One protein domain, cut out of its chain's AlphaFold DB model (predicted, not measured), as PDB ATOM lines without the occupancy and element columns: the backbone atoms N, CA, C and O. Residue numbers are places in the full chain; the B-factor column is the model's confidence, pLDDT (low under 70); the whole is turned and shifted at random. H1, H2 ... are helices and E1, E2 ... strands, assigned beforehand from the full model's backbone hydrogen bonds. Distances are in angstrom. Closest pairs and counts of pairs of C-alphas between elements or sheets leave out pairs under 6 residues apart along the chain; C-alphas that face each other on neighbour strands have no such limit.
ATOM      1  N   ASP A   5      72.055  93.359 171.706       88.75
ATOM      2  CA  ASP A   5      71.287  92.111 171.713       88.75
ATOM      3  C   ASP A   5      70.261  92.061 170.579       88.75
ATOM      4  O   ASP A   5      70.158  91.055 169.877       88.75
ATOM      5  N   ALA A   6      69.529  93.158 170.347       87.31
ATOM      6  CA  ALA A   6      68.563  93.239 169.256       87.31
ATOM      7  C   ALA A   6      69.251  93.187 167.884       87.31
ATOM      8  O   ALA A   6      68.748  92.525 166.980       87.31
ATOM      9  N   LEU A   7      70.411  93.830 167.728       88.25
ATOM     10  CA  LEU A   7      71.198  93.788 166.497       88.25
ATOM     11  C   LEU A   7      71.681  92.365 166.194       88.25
ATOM     12  O   LEU A   7      71.456  91.862 165.093       88.25
ATOM     13  N   VAL A   8      72.299  91.696 167.170       88.56
ATOM     14  CA  VAL A   8      72.779  90.314 167.026       88.56
ATOM     15  C   VAL A   8      71.613  89.377 166.742       88.56
ATOM     16  O   VAL A   8      71.677  88.586 165.801       88.56
ATOM     17  N   TYR A   9      70.517  89.500 167.494       91.00
ATOM     18  CA  TYR A   9      69.302  88.727 167.263       91.00
ATOM     19  C   TYR A   9      68.774  88.921 165.836       91.00
ATOM     20  O   TYR A   9      68.484  87.941 165.148       91.00
ATOM     21  N   ASN A  10      68.706  90.165 165.354       87.69
ATOM     22  CA  ASN A  10      68.252  90.474 164.000       87.69
ATOM     23  C   ASN A  10      69.187  89.888 162.934       87.69
ATOM     24  O   ASN A  10      68.701  89.300 161.967       87.69
ATOM     25  N   LEU A  11      70.509  89.987 163.108       85.44
ATOM     26  CA  LEU A  11      71.491  89.412 162.181       85.44
ATOM     27  C   LEU A  11      71.411  87.879 162.127       85.44
ATOM     28  O   LEU A  11      71.436  87.293 161.042       85.44
ATOM     29  N   LEU A  12      71.252  87.224 163.279       87.81
ATOM     30  CA  LEU A  12      71.061  85.775 163.352       87.81
ATOM     31  C   LEU A  12      69.740  85.354 162.702       87.81
ATOM     32  O   LEU A  12      69.705  84.396 161.929       87.81
ATOM     33  N   LYS A  13      68.662  86.105 162.951       87.00
ATOM     34  CA  LYS A  13      67.354  85.894 162.322       87.00
ATOM     35  C   LYS A  13      67.443  86.028 160.799       87.00
ATOM     36  O   LYS A  13      66.869  85.209 160.086       87.00
ATOM     37  N   LEU A  14      68.228  86.990 160.308       80.56
ATOM     38  CA  LEU A  14      68.560  87.205 158.891       80.56
ATOM     39  C   LEU A  14      69.426  86.101 158.270       80.56
ATOM     40  O   LEU A  14      69.679  86.151 157.066       80.56
ATOM     41  N   LYS A  15      69.858  85.103 159.056       86.69
ATOM     42  CA  LYS A  15      70.813  84.065 158.643       86.69
ATOM     43  C   LYS A  15      72.094  84.676 158.064       86.69
ATOM     44  O   LYS A  15      72.656  84.154 157.101       86.69
ATOM     45  N   ALA A  16      72.535  85.801 158.630       78.31
ATOM     46  CA  ALA A  16      73.803  86.404 158.251       78.31
ATOM     47  C   ALA A  16      74.965  85.430 158.559       78.31
ATOM     48  O   ALA A  16      74.872  84.657 159.520       78.31
ATOM     49  N   PRO A  17      76.060  85.445 157.772       82.06
ATOM     50  CA  PRO A  17      77.226  84.607 158.046       82.06
ATOM     51  C   PRO A  17      77.755  84.829 159.467       82.06
ATOM     52  O   PRO A  17      77.864  85.969 159.917       82.06
ATOM     53  N   ARG A  18      78.108  83.751 160.177       80.69
ATOM     54  CA  ARG A  18      78.562  83.839 161.579       80.69
ATOM     55  C   ARG A  18      79.796  84.726 161.729       80.69
ATOM     56  O   ARG A  18      79.824  85.558 162.627       80.69
ATOM     57  N   ASP A  19      80.746  84.616 160.806       81.12
ATOM     58  CA  ASP A  19      81.969  85.427 160.808       81.12
ATOM     59  C   ASP A  19      81.661  86.920 160.658       81.12
ATOM     60  O   ASP A  19      82.309  87.763 161.278       81.12
ATOM     61  N   PHE A  20      80.610  87.266 159.907       83.00
ATOM     62  CA  PHE A  20      80.145  88.645 159.815       83.00
ATOM     63  C   PHE A  20      79.543  89.133 161.133       83.00
ATOM     64  O   PHE A  20      79.869  90.229 161.578       83.00
ATOM     65  N   VAL A  21      78.713  88.316 161.790       83.81
ATOM     66  CA  VAL A  21      78.164  88.648 163.117       83.81
ATOM     67  C   VAL A  21      79.293  88.871 164.125       83.81
ATOM     68  O   VAL A  21      79.270  89.856 164.858       83.81
ATOM     69  N   LEU A  22      80.308  88.002 164.122       84.50
ATOM     70  CA  LEU A  22      81.496  88.148 164.965       84.50
ATOM     71  C   LEU A  22      82.286  89.415 164.633       84.50
ATOM     72  O   LEU A  22      82.724  90.103 165.546       84.50
ATOM     73  N   THR A  23      82.423  89.763 163.353       85.19
ATOM     74  CA  THR A  23      83.081  91.007 162.926       85.19
ATOM     75  C   THR A  23      82.322  92.232 163.433       85.19
ATOM     76  O   THR A  23      82.932  93.143 163.984       85.19
ATOM     77  N   VAL A  24      80.990  92.249 163.309       85.38
ATOM     78  CA  VAL A  24      80.146  93.333 163.836       85.38
ATOM     79  C   VAL A  24      80.301  93.449 165.353       85.38
ATOM     80  O   VAL A  24      80.486  94.552 165.858       85.38
ATOM     81  N   LEU A  25      80.290  92.327 166.076       86.00
ATOM     82  CA  LEU A  25      80.524  92.304 167.521       86.00
ATOM     83  C   LEU A  25      81.917  92.809 167.895       86.00
ATOM     84  O   LEU A  25      82.040  93.600 168.821       86.00
ATOM     85  N   LEU A  26      82.951  92.397 167.162       86.50
ATOM     86  CA  LEU A  26      84.326  92.826 167.395       86.50
ATOM     87  C   LEU A  26      84.485  94.334 167.174       86.50
ATOM     88  O   LEU A  26      85.106  95.005 167.993       86.50
ATOM     89  N   VAL A  27      83.874  94.880 166.119       84.50
ATOM     90  CA  VAL A  27      83.841  96.328 165.878       84.50
ATOM     91  C   VAL A  27      83.098  97.040 167.004       84.50
ATOM     92  O   VAL A  27      83.626  97.994 167.557       84.50
ATOM     93  N   ILE A  28      81.912  96.571 167.400       82.88
ATOM     94  CA  ILE A  28      81.144  97.199 168.485       82.88
ATOM     95  C   ILE A  28      81.926  97.168 169.799       82.88
ATOM     96  O   ILE A  28      81.996  98.180 170.482       82.88
ATOM     97  N   TRP A  29      82.544  96.037 170.139       83.88
ATOM     98  CA  TRP A  29      83.303  95.861 171.378       83.88
ATOM     99  C   TRP A  29      84.690  96.497 171.376       83.88
ATOM    100  O   TRP A  29      85.343  96.515 172.421       83.88
ATOM    101  N   THR A  30      85.141  97.050 170.252       84.88
ATOM    102  CA  THR A  30      86.396  97.796 170.211       84.88
ATOM    103  C   THR A  30      86.232  99.092 171.009       84.88
ATOM    104  O   THR A  30      85.363  99.924 170.737       84.88
ATOM    105  N   SER A  31      87.055  99.249 172.046       75.75
ATOM    106  CA  SER A  31      87.024 100.416 172.924       75.75
ATOM    107  C   SER A  31      87.266 101.713 172.139       75.75
ATOM    108  O   SER A  31      88.049 101.754 171.194       75.75
ATOM    109  N   GLY A  32      86.573 102.787 172.530       74.62
ATOM    110  CA  GLY A  32      86.686 104.103 171.886       74.62
ATOM    111  C   GLY A  32      85.773 104.334 170.674       74.62
ATOM    112  O   GLY A  32      85.710 105.459 170.191       74.62
ATOM    113  N   LEU A  33      85.017 103.330 170.207       70.94
ATOM    114  CA  LEU A  33      84.025 103.510 169.129       70.94
ATOM    115  C   LEU A  33      82.618 103.885 169.626       70.94
ATOM    116  O   LEU A  33      81.768 104.273 168.831       70.94
ATOM    117  N   TYR A  34      82.352 103.807 170.932       62.53
ATOM    118  CA  TYR A  34      81.032 104.119 171.496       62.53
ATOM    119  C   TYR A  34      80.695 105.618 171.523       62.53
ATOM    120  O   TYR A  34      79.528 105.973 171.675       62.53
ATOM    121  N   ASP A  35      81.685 106.487 171.317       71.06
ATOM    122  CA  ASP A  35      81.483 107.937 171.202       71.06
ATOM    123  C   ASP A  35      81.095 108.378 169.779       71.06
ATOM    124  O   ASP A  35      80.944 109.573 169.502       71.06
ATOM    125  N   ASN A  86      85.233  93.325 139.993       62.19
ATOM    126  CA  ASN A  86      83.980  93.992 139.687       62.19
ATOM    127  C   ASN A  86      83.125  94.013 140.960       62.19
ATOM    128  O   ASN A  86      82.647  92.979 141.403       62.19
ATOM    129  N   PHE A  87      82.891  95.185 141.543       61.97
ATOM    130  CA  PHE A  87      82.062  95.321 142.747       61.97
ATOM    131  C   PHE A  87      80.598  94.910 142.535       61.97
ATOM    132  O   PHE A  87      79.905  94.578 143.495       61.97
ATOM    133  N   GLN A  88      80.128  94.894 141.284       56.88
ATOM    134  CA  GLN A  88      78.817  94.353 140.918       56.88
ATOM    135  C   GLN A  88      78.840  92.826 140.772       56.88
ATOM    136  O   GLN A  88      77.783  92.195 140.741       56.88
ATOM    137  N   ASP A  89      80.029  92.225 140.684       65.06
ATOM    138  CA  ASP A  89      80.196  90.786 140.782       65.06
ATOM    139  C   ASP A  89      80.166  90.383 142.253       65.06
ATOM    140  O   ASP A  89      81.131  90.531 143.000       65.06
ATOM    141  N   ILE A  90      79.030  89.848 142.678       61.38
ATOM    142  CA  ILE A  90      78.810  89.453 144.068       61.38
ATOM    143  C   ILE A  90      79.500  88.140 144.462       61.38
ATOM    144  O   ILE A  90      79.468  87.760 145.633       61.38
ATOM    145  N   THR A  91      80.093  87.444 143.488       56.59
ATOM    146  CA  THR A  91      81.012  86.327 143.747       56.59
ATOM    147  C   THR A  91      82.440  86.808 143.962       56.59
ATOM    148  O   THR A  91      83.252  86.068 144.511       56.59
ATOM    149  N   SER A  92      82.736  88.061 143.608       66.94
ATOM    150  CA  SER A  92      83.950  88.723 144.060       66.94
ATOM    151  C   SER A  92      83.817  89.132 145.529       66.94
ATOM    152  O   SER A  92      82.712  89.333 146.047       66.94
ATOM    153  N   HIS A  93      84.961  89.317 146.186       66.94
ATOM    154  CA  HIS A  93      85.033  89.842 147.548       66.94
ATOM    155  C   HIS A  93      84.190  91.120 147.677       66.94
ATOM    156  O   HIS A  93      83.338  91.220 148.556       66.94
ATOM    157  N   SER A  94      84.348  92.042 146.726       67.31
ATOM    158  CA  SER A  94      83.685  93.346 146.653       67.31
ATOM    159  C   SER A  94      82.161  93.275 146.760       67.31
ATOM    160  O   SER A  94      81.571  94.018 147.542       67.31
ATOM    161  N   GLY A  95      81.498  92.371 146.036       69.75
ATOM    162  CA  GLY A  95      80.042  92.290 146.129       69.75
ATOM    163  C   GLY A  95      79.541  91.462 147.323       69.75
ATOM    164  O   GLY A  95      78.453  91.742 147.833       69.75
ATOM    165  N   PHE A  96      80.331  90.526 147.863       77.44
ATOM    166  CA  PHE A  96      80.011  89.914 149.161       77.44
ATOM    167  C   PHE A  96      79.871  90.983 150.259       77.44
ATOM    168  O   PHE A  96      78.880  90.976 150.995       77.44
ATOM    169  N   TRP A  97      80.778  91.969 150.294       79.50
ATOM    170  CA  TRP A  97      80.701  93.105 151.221       79.50
ATOM    171  C   TRP A  97      79.414  93.919 151.071       79.50
ATOM    172  O   TRP A  97      78.837  94.336 152.074       79.50
ATOM    173  N   VAL A  98      78.918  94.103 149.841       83.69
ATOM    174  CA  VAL A  98      77.647  94.805 149.599       83.69
ATOM    175  C   VAL A  98      76.496  94.075 150.287       83.69
ATOM    176  O   VAL A  98      75.753  94.698 151.038       83.69
ATOM    177  N   CYS A  99      76.361  92.755 150.114       86.44
ATOM    178  CA  CYS A  99      75.311  91.998 150.805       86.44
ATOM    179  C   CYS A  99      75.414  92.107 152.332       86.44
ATOM    180  O   CYS A  99      74.393  92.272 152.999       86.44
ATOM    181  N   LEU A 100      76.625  92.033 152.889       87.25
ATOM    182  CA  LEU A 100      76.845  92.174 154.330       87.25
ATOM    183  C   LEU A 100      76.416  93.551 154.849       87.25
ATOM    184  O   LEU A 100      75.711  93.645 155.855       87.25
ATOM    185  N   LEU A 101      76.769  94.614 154.127       87.75
ATOM    186  CA  LEU A 101      76.338  95.968 154.453       87.75
ATOM    187  C   LEU A 101      74.808  96.083 154.445       87.75
ATOM    188  O   LEU A 101      74.229  96.655 155.365       87.75
ATOM    189  N   LEU A 102      74.131  95.498 153.454       91.00
ATOM    190  CA  LEU A 102      72.667  95.521 153.386       91.00
ATOM    191  C   LEU A 102      72.014  94.713 154.511       91.00
ATOM    192  O   LEU A 102      70.975  95.131 155.033       91.00
ATOM    193  N   TYR A 103      72.614  93.588 154.917       87.50
ATOM    194  CA  TYR A 103      72.190  92.857 156.112       87.50
ATOM    195  C   TYR A 103      72.277  93.745 157.353       87.50
ATOM    196  O   TYR A 103      71.306  93.814 158.101       87.50
ATOM    197  N   LEU A 104      73.388  94.461 157.538       88.19
ATOM    198  CA  LEU A 104      73.576  95.362 158.675       88.19
ATOM    199  C   LEU A 104      72.578  96.520 158.666       88.19
ATOM    200  O   LEU A 104      71.889  96.731 159.659       88.19
ATOM    201  N   VAL A 105      72.433  97.219 157.534       89.00
ATOM    202  CA  VAL A 105      71.456  98.309 157.390       89.00
ATOM    203  C   VAL A 105      70.051  97.802 157.713       89.00
ATOM    204  O   VAL A 105      69.328  98.444 158.469       89.00
ATOM    205  N   THR A 106      69.682  96.620 157.210       90.69
ATOM    206  CA  THR A 106      68.374  96.018 157.500       90.69
ATOM    207  C   THR A 106      68.222  95.656 158.980       90.69
ATOM    208  O   THR A 106      67.180  95.938 159.568       90.69
ATOM    209  N   ALA A 107      69.246  95.062 159.601       83.75
ATOM    210  CA  ALA A 107      69.223  94.667 161.011       83.75
ATOM    211  C   ALA A 107      69.120  95.871 161.962       83.75
ATOM    212  O   ALA A 107      68.504  95.767 163.025       83.75
ATOM    213  N   CYS A 108      69.668  97.015 161.545       85.38
ATOM    214  CA  CYS A 108      69.562  98.301 162.228       85.38
ATOM    215  C   CYS A 108      68.231  99.035 161.963       85.38
ATOM    216  O   CYS A 108      68.024 100.118 162.505       85.38
ATOM    217  N   GLY A 109      67.334  98.487 161.135       86.44
ATOM    218  CA  GLY A 109      66.072  99.136 160.756       86.44
ATOM    219  C   GLY A 109      66.218 100.258 159.720       86.44
ATOM    220  O   GLY A 109      65.268 101.000 159.478       86.44
ATOM    221  N   GLY A 110      67.391 100.390 159.101       88.94
ATOM    222  CA  GLY A 110      67.656 101.367 158.052       88.94
ATOM    223  C   GLY A 110      67.010 100.996 156.716       88.94
ATOM    224  O   GLY A 110      66.623  99.852 156.466       88.94
ATOM    225  N   THR A 111      66.913 101.983 155.825       93.00
ATOM    226  CA  THR A 111      66.468 101.782 154.439       93.00
ATOM    227  C   THR A 111      67.668 101.782 153.507       93.00
ATOM    228  O   THR A 111      68.536 102.643 153.614       93.00
ATOM    229  N   TRP A 112      67.703 100.849 152.563       95.19
ATOM    230  CA  TRP A 112      68.740 100.791 151.537       95.19
ATOM    231  C   TRP A 112      68.139 100.844 150.137       95.19
ATOM    232  O   TRP A 112      66.986 100.466 149.920       95.19
ATOM    233  N   ILE A 113      68.939 101.312 149.180       94.19
ATOM    234  CA  ILE A 113      68.641 101.282 147.749       94.19
ATOM    235  C   ILE A 113      69.889 100.769 147.029       94.19
ATOM    236  O   ILE A 113      70.974 101.305 147.227       94.19
ATOM    237  N   VAL A 114      69.735  99.745 146.192       92.56
ATOM    238  CA  VAL A 114      70.808  99.208 145.342       92.56
ATOM    239  C   VAL A 114      70.406  99.381 143.890       92.56
ATOM    240  O   VAL A 114      69.494  98.699 143.417       92.56
ATOM    241  N   GLU A 115      71.072 100.299 143.196       89.50
ATOM    242  CA  GLU A 115      70.852 100.588 141.780       89.50
ATOM    243  C   GLU A 115      71.746  99.724 140.886       89.50
ATOM    244  O   GLU A 115      72.913  99.479 141.184       89.50
ATOM    245  N   GLN A 116      71.204  99.286 139.751       87.75
ATOM    246  CA  GLN A 116      71.963  98.620 138.708       87.75
ATOM    247  C   GLN A 116      71.413  98.893 137.297       87.75
ATOM    248  O   GLN A 116      70.219  99.151 137.098       87.75
ATOM    249  N   PRO A 117      72.254  98.753 136.258       84.94
ATOM    250  CA  PRO A 117      71.788  98.668 134.878       84.94
ATOM    251  C   PRO A 117      70.769  97.540 134.676       84.94
ATOM    252  O   PRO A 117      70.923  96.456 135.229       84.94
ATOM    253  N   ALA A 118      69.793  97.720 133.781       83.06
ATOM    254  CA  ALA A 118      68.822  96.663 133.485       83.06
ATOM    255  C   ALA A 118      69.414  95.397 132.845       83.06
ATOM    256  O   ALA A 118      68.774  94.352 132.863       83.06
ATOM    257  N   GLY A 119      70.604  95.507 132.250       79.69
ATOM    258  CA  GLY A 119      71.352  94.367 131.716       79.69
ATOM    259  C   GLY A 119      72.283  93.703 132.732       79.69
ATOM    260  O   GLY A 119      73.005  92.791 132.352       79.69
ATOM    261  N   SER A 120      72.317  94.184 133.977       79.94
ATOM    262  CA  SER A 120      73.125  93.587 135.039       79.94
ATOM    263  C   SER A 120      72.553  92.238 135.467       79.94
ATOM    264  O   SER A 120      71.341  92.018 135.448       79.94
ATOM    265  N   THR A 121      73.441  91.339 135.883       79.69
ATOM    266  CA  THR A 121      73.121  89.971 136.283       79.69
ATOM    267  C   THR A 121      72.954  89.800 137.793       79.69
ATOM    268  O   THR A 121      72.973  88.665 138.258       79.69
ATOM    269  N   MET A 122      72.763  90.876 138.575       83.06
ATOM    270  CA  MET A 122      72.739  90.796 140.050       83.06
ATOM    271  C   MET A 122      71.774  89.723 140.588       83.06
ATOM    272  O   MET A 122      72.109  88.967 141.494       83.06
ATOM    273  N   GLU A 123      70.598  89.583 139.966       86.06
ATOM    274  CA  GLU A 123      69.585  88.586 140.343       86.06
ATOM    275  C   GLU A 123      69.984  87.128 140.071       86.06
ATOM    276  O   GLU A 123      69.338  86.206 140.572       86.06
ATOM    277  N   PHE A 124      71.044  86.893 139.298       85.25
ATOM    278  CA  PHE A 124      71.558  85.558 139.007       85.25
ATOM    279  C   PHE A 124      72.608  85.088 140.000       85.25
ATOM    280  O   PHE A 124      72.871  83.888 140.065       85.25
ATOM    281  N   TYR A 125      73.165  85.988 140.802       83.00
ATOM    282  CA  TYR A 125      74.232  85.587 141.691       83.00
ATOM    283  C   TYR A 125      73.727  84.947 142.997       83.00
ATOM    284  O   TYR A 125      72.766  85.442 143.600       83.00
ATOM    285  N   PRO A 126      74.407  83.892 143.490       84.69
ATOM    286  CA  PRO A 126      73.997  83.172 144.694       84.69
ATOM    287  C   PRO A 126      73.875  84.047 145.947       84.69
ATOM    288  O   PRO A 126      72.859  83.962 146.630       84.69
ATOM    289  N   THR A 127      74.849  84.921 146.230       83.31
ATOM    290  CA  THR A 127      74.853  85.750 147.451       83.31
ATOM    291  C   THR A 127      73.678  86.725 147.485       83.31
ATOM    292  O   THR A 127      73.016  86.868 148.512       83.31
ATOM    293  N   TRP A 128      73.367  87.360 146.350       90.62
ATOM    294  CA  TRP A 128      72.218  88.259 146.239       90.62
ATOM    295  C   TRP A 128      70.900  87.501 146.417       90.62
ATOM    296  O   TRP A 128      70.020  87.931 147.163       90.62
ATOM    297  N   ARG A 129      70.766  86.336 145.770       90.81
ATOM    298  CA  ARG A 129      69.590  85.468 145.928       90.81
ATOM    299  C   ARG A 129      69.413  85.033 147.375       90.81
ATOM    300  O   ARG A 129      68.300  85.110 147.883       90.81
ATOM    301  N   HIS A 130      70.492  84.621 148.036       88.94
ATOM    302  CA  HIS A 130      70.466  84.239 149.442       88.94
ATOM    303  C   HIS A 130      69.971  85.394 150.319       88.94
ATOM    304  O   HIS A 130      69.067  85.201 151.133       88.94
ATOM    305  N   PHE A 131      70.502  86.600 150.104       91.81
ATOM    306  CA  PHE A 131      70.071  87.809 150.803       91.81
ATOM    307  C   PHE A 131      68.572  88.087 150.612       91.81
ATOM    308  O   PHE A 131      67.828  88.161 151.589       91.81
ATOM    309  N   VAL A 132      68.095  88.148 149.365       93.81
ATOM    310  CA  VAL A 132      66.678  88.418 149.061       93.81
ATOM    311  C   VAL A 132      65.754  87.328 149.612       93.81
ATOM    312  O   VAL A 132      64.718  87.642 150.197       93.81
ATOM    313  N   VAL A 133      66.121  86.049 149.483       93.06
ATOM    314  CA  VAL A 133      65.342  84.930 150.041       93.06
ATOM    315  C   VAL A 133      65.281  85.012 151.563       93.06
ATOM    316  O   VAL A 133      64.215  84.788 152.131       93.06
ATOM    317  N   SER A 134      66.381  85.379 152.225       92.19
ATOM    318  CA  SER A 134      66.404  85.585 153.679       92.19
ATOM    319  C   SER A 134      65.419  86.683 154.088       92.19
ATOM    320  O   SER A 134      64.629  86.493 155.011       92.19
ATOM    321  N   LEU A 135      65.382  87.800 153.353       93.62
ATOM    322  CA  LEU A 135      64.410  88.868 153.599       93.62
ATOM    323  C   LEU A 135      62.965  88.424 153.351       93.62
ATOM    324  O   LEU A 135      62.077  88.790 154.123       93.62
ATOM    325  N   PHE A 136      62.702  87.628 152.315       94.88
ATOM    326  CA  PHE A 136      61.360  87.100 152.047       94.88
ATOM    327  C   PHE A 136      60.894  86.099 153.104       94.88
ATOM    328  O   PHE A 136      59.731  86.136 153.496       94.88
ATOM    329  N   GLN A 137      61.789  85.245 153.607       92.19
ATOM    330  CA  GLN A 137      61.477  84.312 154.694       92.19
ATOM    331  C   GLN A 137      61.086  85.039 155.987       92.19
ATOM    332  O   GLN A 137      60.294  84.514 156.763       92.19
ATOM    333  N   LEU A 138      61.621  86.240 156.214       89.75
ATOM    334  CA  LEU A 138      61.395  86.996 157.445       89.75
ATOM    335  C   LEU A 138      60.255  88.007 157.377       89.75
ATOM    336  O   LEU A 138      59.505  88.135 158.340       89.75
ATOM    337  N   GLY A 139      60.165  88.758 156.282       90.25
ATOM    338  CA  GLY A 139      59.219  89.867 156.122       90.25
ATOM    339  C   GLY A 139      58.185  89.651 155.017       90.25
ATOM    340  O   GLY A 139      57.424  90.566 154.708       90.25
ATOM    341  N   GLY A 140      58.165  88.470 154.394       93.56
ATOM    342  CA  GLY A 140      57.300  88.161 153.256       93.56
ATOM    343  C   GLY A 140      57.740  88.841 151.956       93.56
ATOM    344  O   GLY A 140      58.749  89.535 151.890       93.56
ATOM    345  N   VAL A 141      56.952  88.667 150.893       91.50
ATOM    346  CA  VAL A 141      57.267  89.156 149.531       91.50
ATOM    347  C   VAL A 141      57.389  90.690 149.455       91.50
ATOM    348  O   VAL A 141      58.004  91.227 148.539       91.50
ATOM    349  N   GLY A 142      56.823  91.413 150.426       91.44
ATOM    350  CA  GLY A 142      56.897  92.874 150.507       91.44
ATOM    351  C   GLY A 142      58.220  93.426 151.048       91.44
ATOM    352  O   GLY A 142      58.445  94.629 150.931       91.44
ATOM    353  N   SER A 143      59.094  92.584 151.614       93.19
ATOM    354  CA  SER A 143      60.330  93.029 152.278       93.19
ATOM    355  C   SER A 143      61.430  93.485 151.321       93.19
ATOM    356  O   SER A 143      62.367  94.153 151.748       93.19
ATOM    357  N   VAL A 144      61.312  93.165 150.028       95.81
ATOM    358  CA  VAL A 144      62.173  93.696 148.967       95.81
ATOM    359  C   VAL A 144      61.309  94.143 147.799       95.81
ATOM    360  O   VAL A 144      60.569  93.365 147.202       95.81
ATOM    361  N   THR A 145      61.434  95.411 147.433       95.56
ATOM    362  CA  THR A 145      60.755  96.006 146.290       95.56
ATOM    363  C   THR A 145      61.757  96.349 145.197       95.56
ATOM    364  O   THR A 145      62.786  96.965 145.456       95.56
ATOM    365  N   ARG A 146      61.421  95.989 143.954       93.75
ATOM    366  CA  ARG A 146      62.157  96.398 142.753       93.75
ATOM    367  C   ARG A 146      61.406  97.514 142.031       93.75
ATOM    368  O   ARG A 146      60.216  97.366 141.757       93.75
ATOM    369  N   ALA A 147      62.106  98.584 141.674       92.50
ATOM    370  CA  ALA A 147      61.628  99.610 140.751       92.50
ATOM    371  C   ALA A 147      62.490  99.616 139.489       92.50
ATOM    372  O   ALA A 147      63.663  99.244 139.531       92.50
ATOM    373  N   GLY A 148      61.913 100.023 138.362       89.88
ATOM    374  CA  GLY A 148      62.655 100.213 137.124       89.88
ATOM    375  C   GLY A 148      62.256 101.507 136.445       89.88
ATOM    376  O   GLY A 148      61.086 101.863 136.435       89.88
ATOM    377  N   TRP A 149      63.226 102.197 135.860       87.06
ATOM    378  CA  TRP A 149      62.991 103.441 135.132       87.06
ATOM    379  C   TRP A 149      63.947 103.562 133.950       87.06
ATOM    380  O   TRP A 149      64.891 102.787 133.789       87.06
ATOM    381  N   TYR A 150      63.682 104.534 133.085       83.44
ATOM    382  CA  TYR A 150      64.615 104.945 132.041       83.44
ATOM    383  C   TYR A 150      65.406 106.146 132.534       83.44
ATOM    384  O   TYR A 150      64.809 107.081 133.065       83.44
ATOM    385  N   MET A 151      66.719 106.164 132.304       79.56
ATOM    386  CA  MET A 151      67.573 107.299 132.679       79.56
ATOM    387  C   MET A 151      67.056 108.635 132.125       79.56
ATOM    388  O   MET A 151      67.050 109.639 132.833       79.56
ATOM    389  N   GLY A 152      66.497 108.638 130.912       75.50
ATOM    390  CA  GLY A 152      65.849 109.820 130.334       75.50
ATOM    391  C   GLY A 152      64.661 110.387 131.131       75.50
ATOM    392  O   GLY A 152      64.349 111.568 130.985       75.50
ATOM    393  N   ALA A 153      64.006 109.609 132.006       76.00
ATOM    394  CA  ALA A 153      62.973 110.126 132.919       76.00
ATOM    395  C   ALA A 153      63.546 111.102 133.963       76.00
ATOM    396  O   ALA A 153      62.817 111.933 134.508       76.00
ATOM    397  N   TYR A 154      64.850 110.991 134.216       77.38
ATOM    398  CA  TYR A 154      65.621 111.745 135.198       77.38
ATOM    399  C   TYR A 154      66.722 112.562 134.524       77.38
ATOM    400  O   TYR A 154      67.812 112.703 135.059       77.38
ATOM    401  N   PHE A 155      66.426 113.108 133.339       74.06
ATOM    402  CA  PHE A 155      67.326 113.990 132.588       74.06
ATOM    403  C   PHE A 155      68.630 113.331 132.111       74.06
ATOM    404  O   PHE A 155      69.504 114.020 131.598       74.06
ATOM    405  N   GLY A 156      68.759 112.005 132.202       72.25
ATOM    406  CA  GLY A 156      69.883 111.291 131.609       72.25
ATOM    407  C   GLY A 156      69.844 111.341 130.079       72.25
ATOM    408  O   GLY A 156      68.790 111.194 129.463       72.25
ATOM    409  N   ASN A 157      71.013 111.469 129.448       72.62
ATOM    410  CA  ASN A 157      71.140 111.529 127.983       72.62
ATOM    411  C   ASN A 157      70.856 110.189 127.274       72.62
ATOM    412  O   ASN A 157      70.826 110.121 126.048       72.62
ATOM    413  N   SER A 158      70.651 109.108 128.031       72.12
ATOM    414  CA  SER A 158      70.463 107.758 127.508       72.12
ATOM    415  C   SER A 158      69.076 107.204 127.838       72.12
ATOM    416  O   SER A 158      68.552 107.375 128.938       72.12
ATOM    417  N   LEU A 159      68.511 106.431 126.908       77.31
ATOM    418  CA  LEU A 159      67.345 105.568 127.144       77.31
ATOM    419  C   LEU A 159      67.735 104.233 127.800       77.31
ATOM    420  O   LEU A 159      67.041 103.227 127.645       77.31
ATOM    421  N   LYS A 160      68.860 104.187 128.519       79.75
ATOM    422  CA  LYS A 160      69.254 103.006 129.283       79.75
ATOM    423  C   LYS A 160      68.239 102.782 130.401       79.75
ATOM    424  O   LYS A 160      67.944 103.685 131.185       79.75
ATOM    425  N   ARG A 161      67.694 101.568 130.444       83.56
ATOM    426  CA  ARG A 161      66.834 101.127 131.536       83.56
ATOM    427  C   ARG A 161      67.703 100.806 132.751       83.56
ATOM    428  O   ARG A 161      68.761 100.187 132.610       83.56
ATOM    429  N   GLN A 162      67.242 101.222 133.916       87.44
ATOM    430  CA  GLN A 162      67.825 100.918 135.212       87.44
ATOM    431  C   GLN A 162      66.814 100.184 136.077       87.44
ATOM    432  O   GLN A 162      65.601 100.288 135.866       87.44
ATOM    433  N   TYR A 163      67.341  99.437 137.037       90.88
ATOM    434  CA  TYR A 163      66.582  98.877 138.136       90.88
ATOM    435  C   TYR A 163      67.213  99.301 139.445       90.88
ATOM    436  O   TYR A 163      68.425  99.463 139.526       90.88
ATOM    437  N   ALA A 164      66.398  99.380 140.482       92.50
ATOM    438  CA  ALA A 164      66.909  99.367 141.832       92.50
ATOM    439  C   ALA A 164      66.054  98.496 142.740       92.50
ATOM    440  O   ALA A 164      64.851  98.328 142.518       92.50
ATOM    441  N   TYR A 165      66.705  97.937 143.752       94.88
ATOM    442  CA  TYR A 165      66.090  97.167 144.822       94.88
ATOM    443  C   TYR A 165      66.130  97.990 146.102       94.88
ATOM    444  O   TYR A 165      67.076  98.741 146.319       94.88
ATOM    445  N   SER A 166      65.119  97.842 146.945       95.88
ATOM    446  CA  SER A 166      65.074  98.457 148.268       95.88
ATOM    447  C   SER A 166      64.247  97.615 149.219       95.88
ATOM    448  O   SER A 166      63.312  96.941 148.788       95.88
ATOM    449  N   ASN A 167      64.533  97.705 150.514       95.94
ATOM    450  CA  ASN A 167      63.639  97.209 151.558       95.94
ATOM    451  C   ASN A 167      62.444  98.142 151.843       95.94
ATOM    452  O   ASN A 167      61.641  97.849 152.724       95.94
ATOM    453  N   SER A 168      62.288  99.242 151.095       94.38
ATOM    454  CA  SER A 168      61.152 100.161 151.203       94.38
ATOM    455  C   SER A 168      60.303 100.185 149.924       94.38
ATOM    456  O   SER A 168      60.833 100.387 148.825       94.38
ATOM    457  N   PRO A 169      58.961 100.073 150.020       92.69
ATOM    458  CA  PRO A 169      58.077 100.174 148.858       92.69
ATOM    459  C   PRO A 169      58.048 101.583 148.248       92.69
ATOM    460  O   PRO A 169      57.625 101.745 147.099       92.69
ATOM    461  N   ALA A 170      58.537 102.598 148.973       90.81
ATOM    462  CA  ALA A 170      58.626 103.974 148.492       90.81
ATOM    463  C   ALA A 170      59.460 104.096 147.205       90.81
ATOM    464  O   ALA A 170      59.213 105.004 146.408       90.81
ATOM    465  N   ILE A 171      60.372 103.150 146.945       92.56
ATOM    466  CA  ILE A 171      61.179 103.125 145.721       92.56
ATOM    467  C   ILE A 171      60.336 103.058 144.439       92.56
ATOM    468  O   ILE A 171      60.764 103.545 143.395       92.56
ATOM    469  N   ARG A 172      59.100 102.537 144.490       88.81
ATOM    470  CA  ARG A 172      58.199 102.502 143.319       88.81
ATOM    471  C   ARG A 172      57.847 103.893 142.801       88.81
ATOM    472  O   ARG A 172      57.518 104.027 141.630       88.81
ATOM    473  N   ARG A 173      57.977 104.932 143.633       86.81
ATOM    474  CA  ARG A 173      57.787 106.331 143.219       86.81
ATOM    475  C   ARG A 173      58.845 106.787 142.205       86.81
ATOM    476  O   ARG A 173      58.648 107.819 141.568       86.81
ATOM    477  N   LEU A 174      59.935 106.026 142.034       82.38
ATOM    478  CA  LEU A 174      60.921 106.263 140.980       82.38
ATOM    479  C   LEU A 174      60.430 105.827 139.588       82.38
ATOM    480  O   LEU A 174      60.928 106.331 138.580       82.38
ATOM    481  N   ASP A 175      59.453 104.924 139.489       82.50
ATOM    482  CA  ASP A 175      58.880 104.554 138.197       82.50
ATOM    483  C   ASP A 175      57.843 105.603 137.767       82.50
ATOM    484  O   ASP A 175      56.690 105.598 138.192       82.50
ATOM    485  N   LYS A 176      58.276 106.539 136.917       71.88
ATOM    486  CA  LYS A 176      57.415 107.585 136.340       71.88
ATOM    487  C   LYS A 176      56.647 107.121 135.092       71.88
ATOM    488  O   LYS A 176      55.989 107.938 134.448       71.88
ATOM    489  N   GLY A 177      56.710 105.840 134.724       68.06
ATOM    490  CA  GLY A 177      55.916 105.275 133.636       68.06
ATOM    491  C   GLY A 177      56.493 105.437 132.218       68.06
ATOM    492  O   GLY A 177      57.704 105.445 131.991       68.06
ATOM    493  N   LYS A 178      55.590 105.436 131.223       62.16
ATOM    494  CA  LYS A 178      55.836 104.955 129.848       62.16
ATOM    495  C   LYS A 178      56.903 105.734 129.053       62.16
ATOM    496  O   LYS A 178      56.832 106.941 128.840       62.16
TER     497      LYS A 178
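This is residues 5 to 35 and 86 to 178 of the 223 residues of the protein "Hypothetical protein" of Symbiodinium sp. CCMP2592 (UniProt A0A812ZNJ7). Three parts follow one another along an elongated model: a helical hairpin of H1 and H2 at one end, H3 and H4 side by side in the middle, and a small antiparallel sheet, E1 E3 E2, at the other end with H6 over one face. Residues 26 to 35 stick out. The printed part has 124 residues with six named helices and three named strands, a mixed class, in the order H1 H2 H3 E1 H4 E2 H5 E3 H6. It is only just compact, close to loose, with a radius of gyration of the C-alphas of 16.3 A and spans of 51 by 31 by 29 A.

H1, residues 5 to 13, and H2, residues 18 to 29, form a hairpin and touch at a shallow tilt of 14 degrees, opposite ways; the closest C-alphas, of Leu 11 and Val 21, are 6.8 A apart, and H2 touches with residues 18 to 21 alone. H3, residues 93 to 107, touches H1 with residues 103 to 107 alone, at a steep tilt of 56 degrees; the closest C-alphas are those of Asn 10 and Ala 107, 5.2 A. H4, residues 126 to 139, touches H3 with residues 127 to 131 alone, the same way at a shallow tilt of 8 degrees; the closest C-alphas are those of Cys 99 and Trp 128, 6.7 A. E1, residues 113 to 117, and E2, residues 145 to 150, are antiparallel to the inner strand E3, residues 161 to 166: N 114 and O 165 are 2.8 A apart, N 147 and O 164 2.9 A, both within hydrogen-bond range. E1, H4 and E2 form a split strand-helix-strand unit, two strands running the same way with E3 between them, its crossover right-handed. H5, residues 151 to 154, only grazes the sheet with residues 151 to 153. H6, residues 169 to 174, is on the sheet at a height of 7.2 A, along the strands; the C-alphas of Ala 147 and Arg 172 are its closest to E2, 5.2 A. Each O i to N i+4 pair is within range in H1, H2 and H4, 10 of 11 in H3 and 0 of 2 in H6, where 3 of 3 O i to N i+3 pairs are; H5 is too short for such an i+4 pair.

H1 begins at C-alpha 5 (71.287, 92.111, 171.713). H3 measures 21.3 A, H4 19.8 A, E2 17.3 A and E3 17.0 A from first to last C-alpha. H6 ends at C-alpha 174 (60.921, 106.263, 140.980).

The C-alphas farthest apart, of Ser 31 and Lys 178, are 53.4 A apart. Residues 36 to 85 are not printed, with 34.6 A between C-alphas 35 and 86; of the links printed whole, none is long. The pLDDT is under 70 at residue 34, residues 86 to 95 and residues 177 to 178.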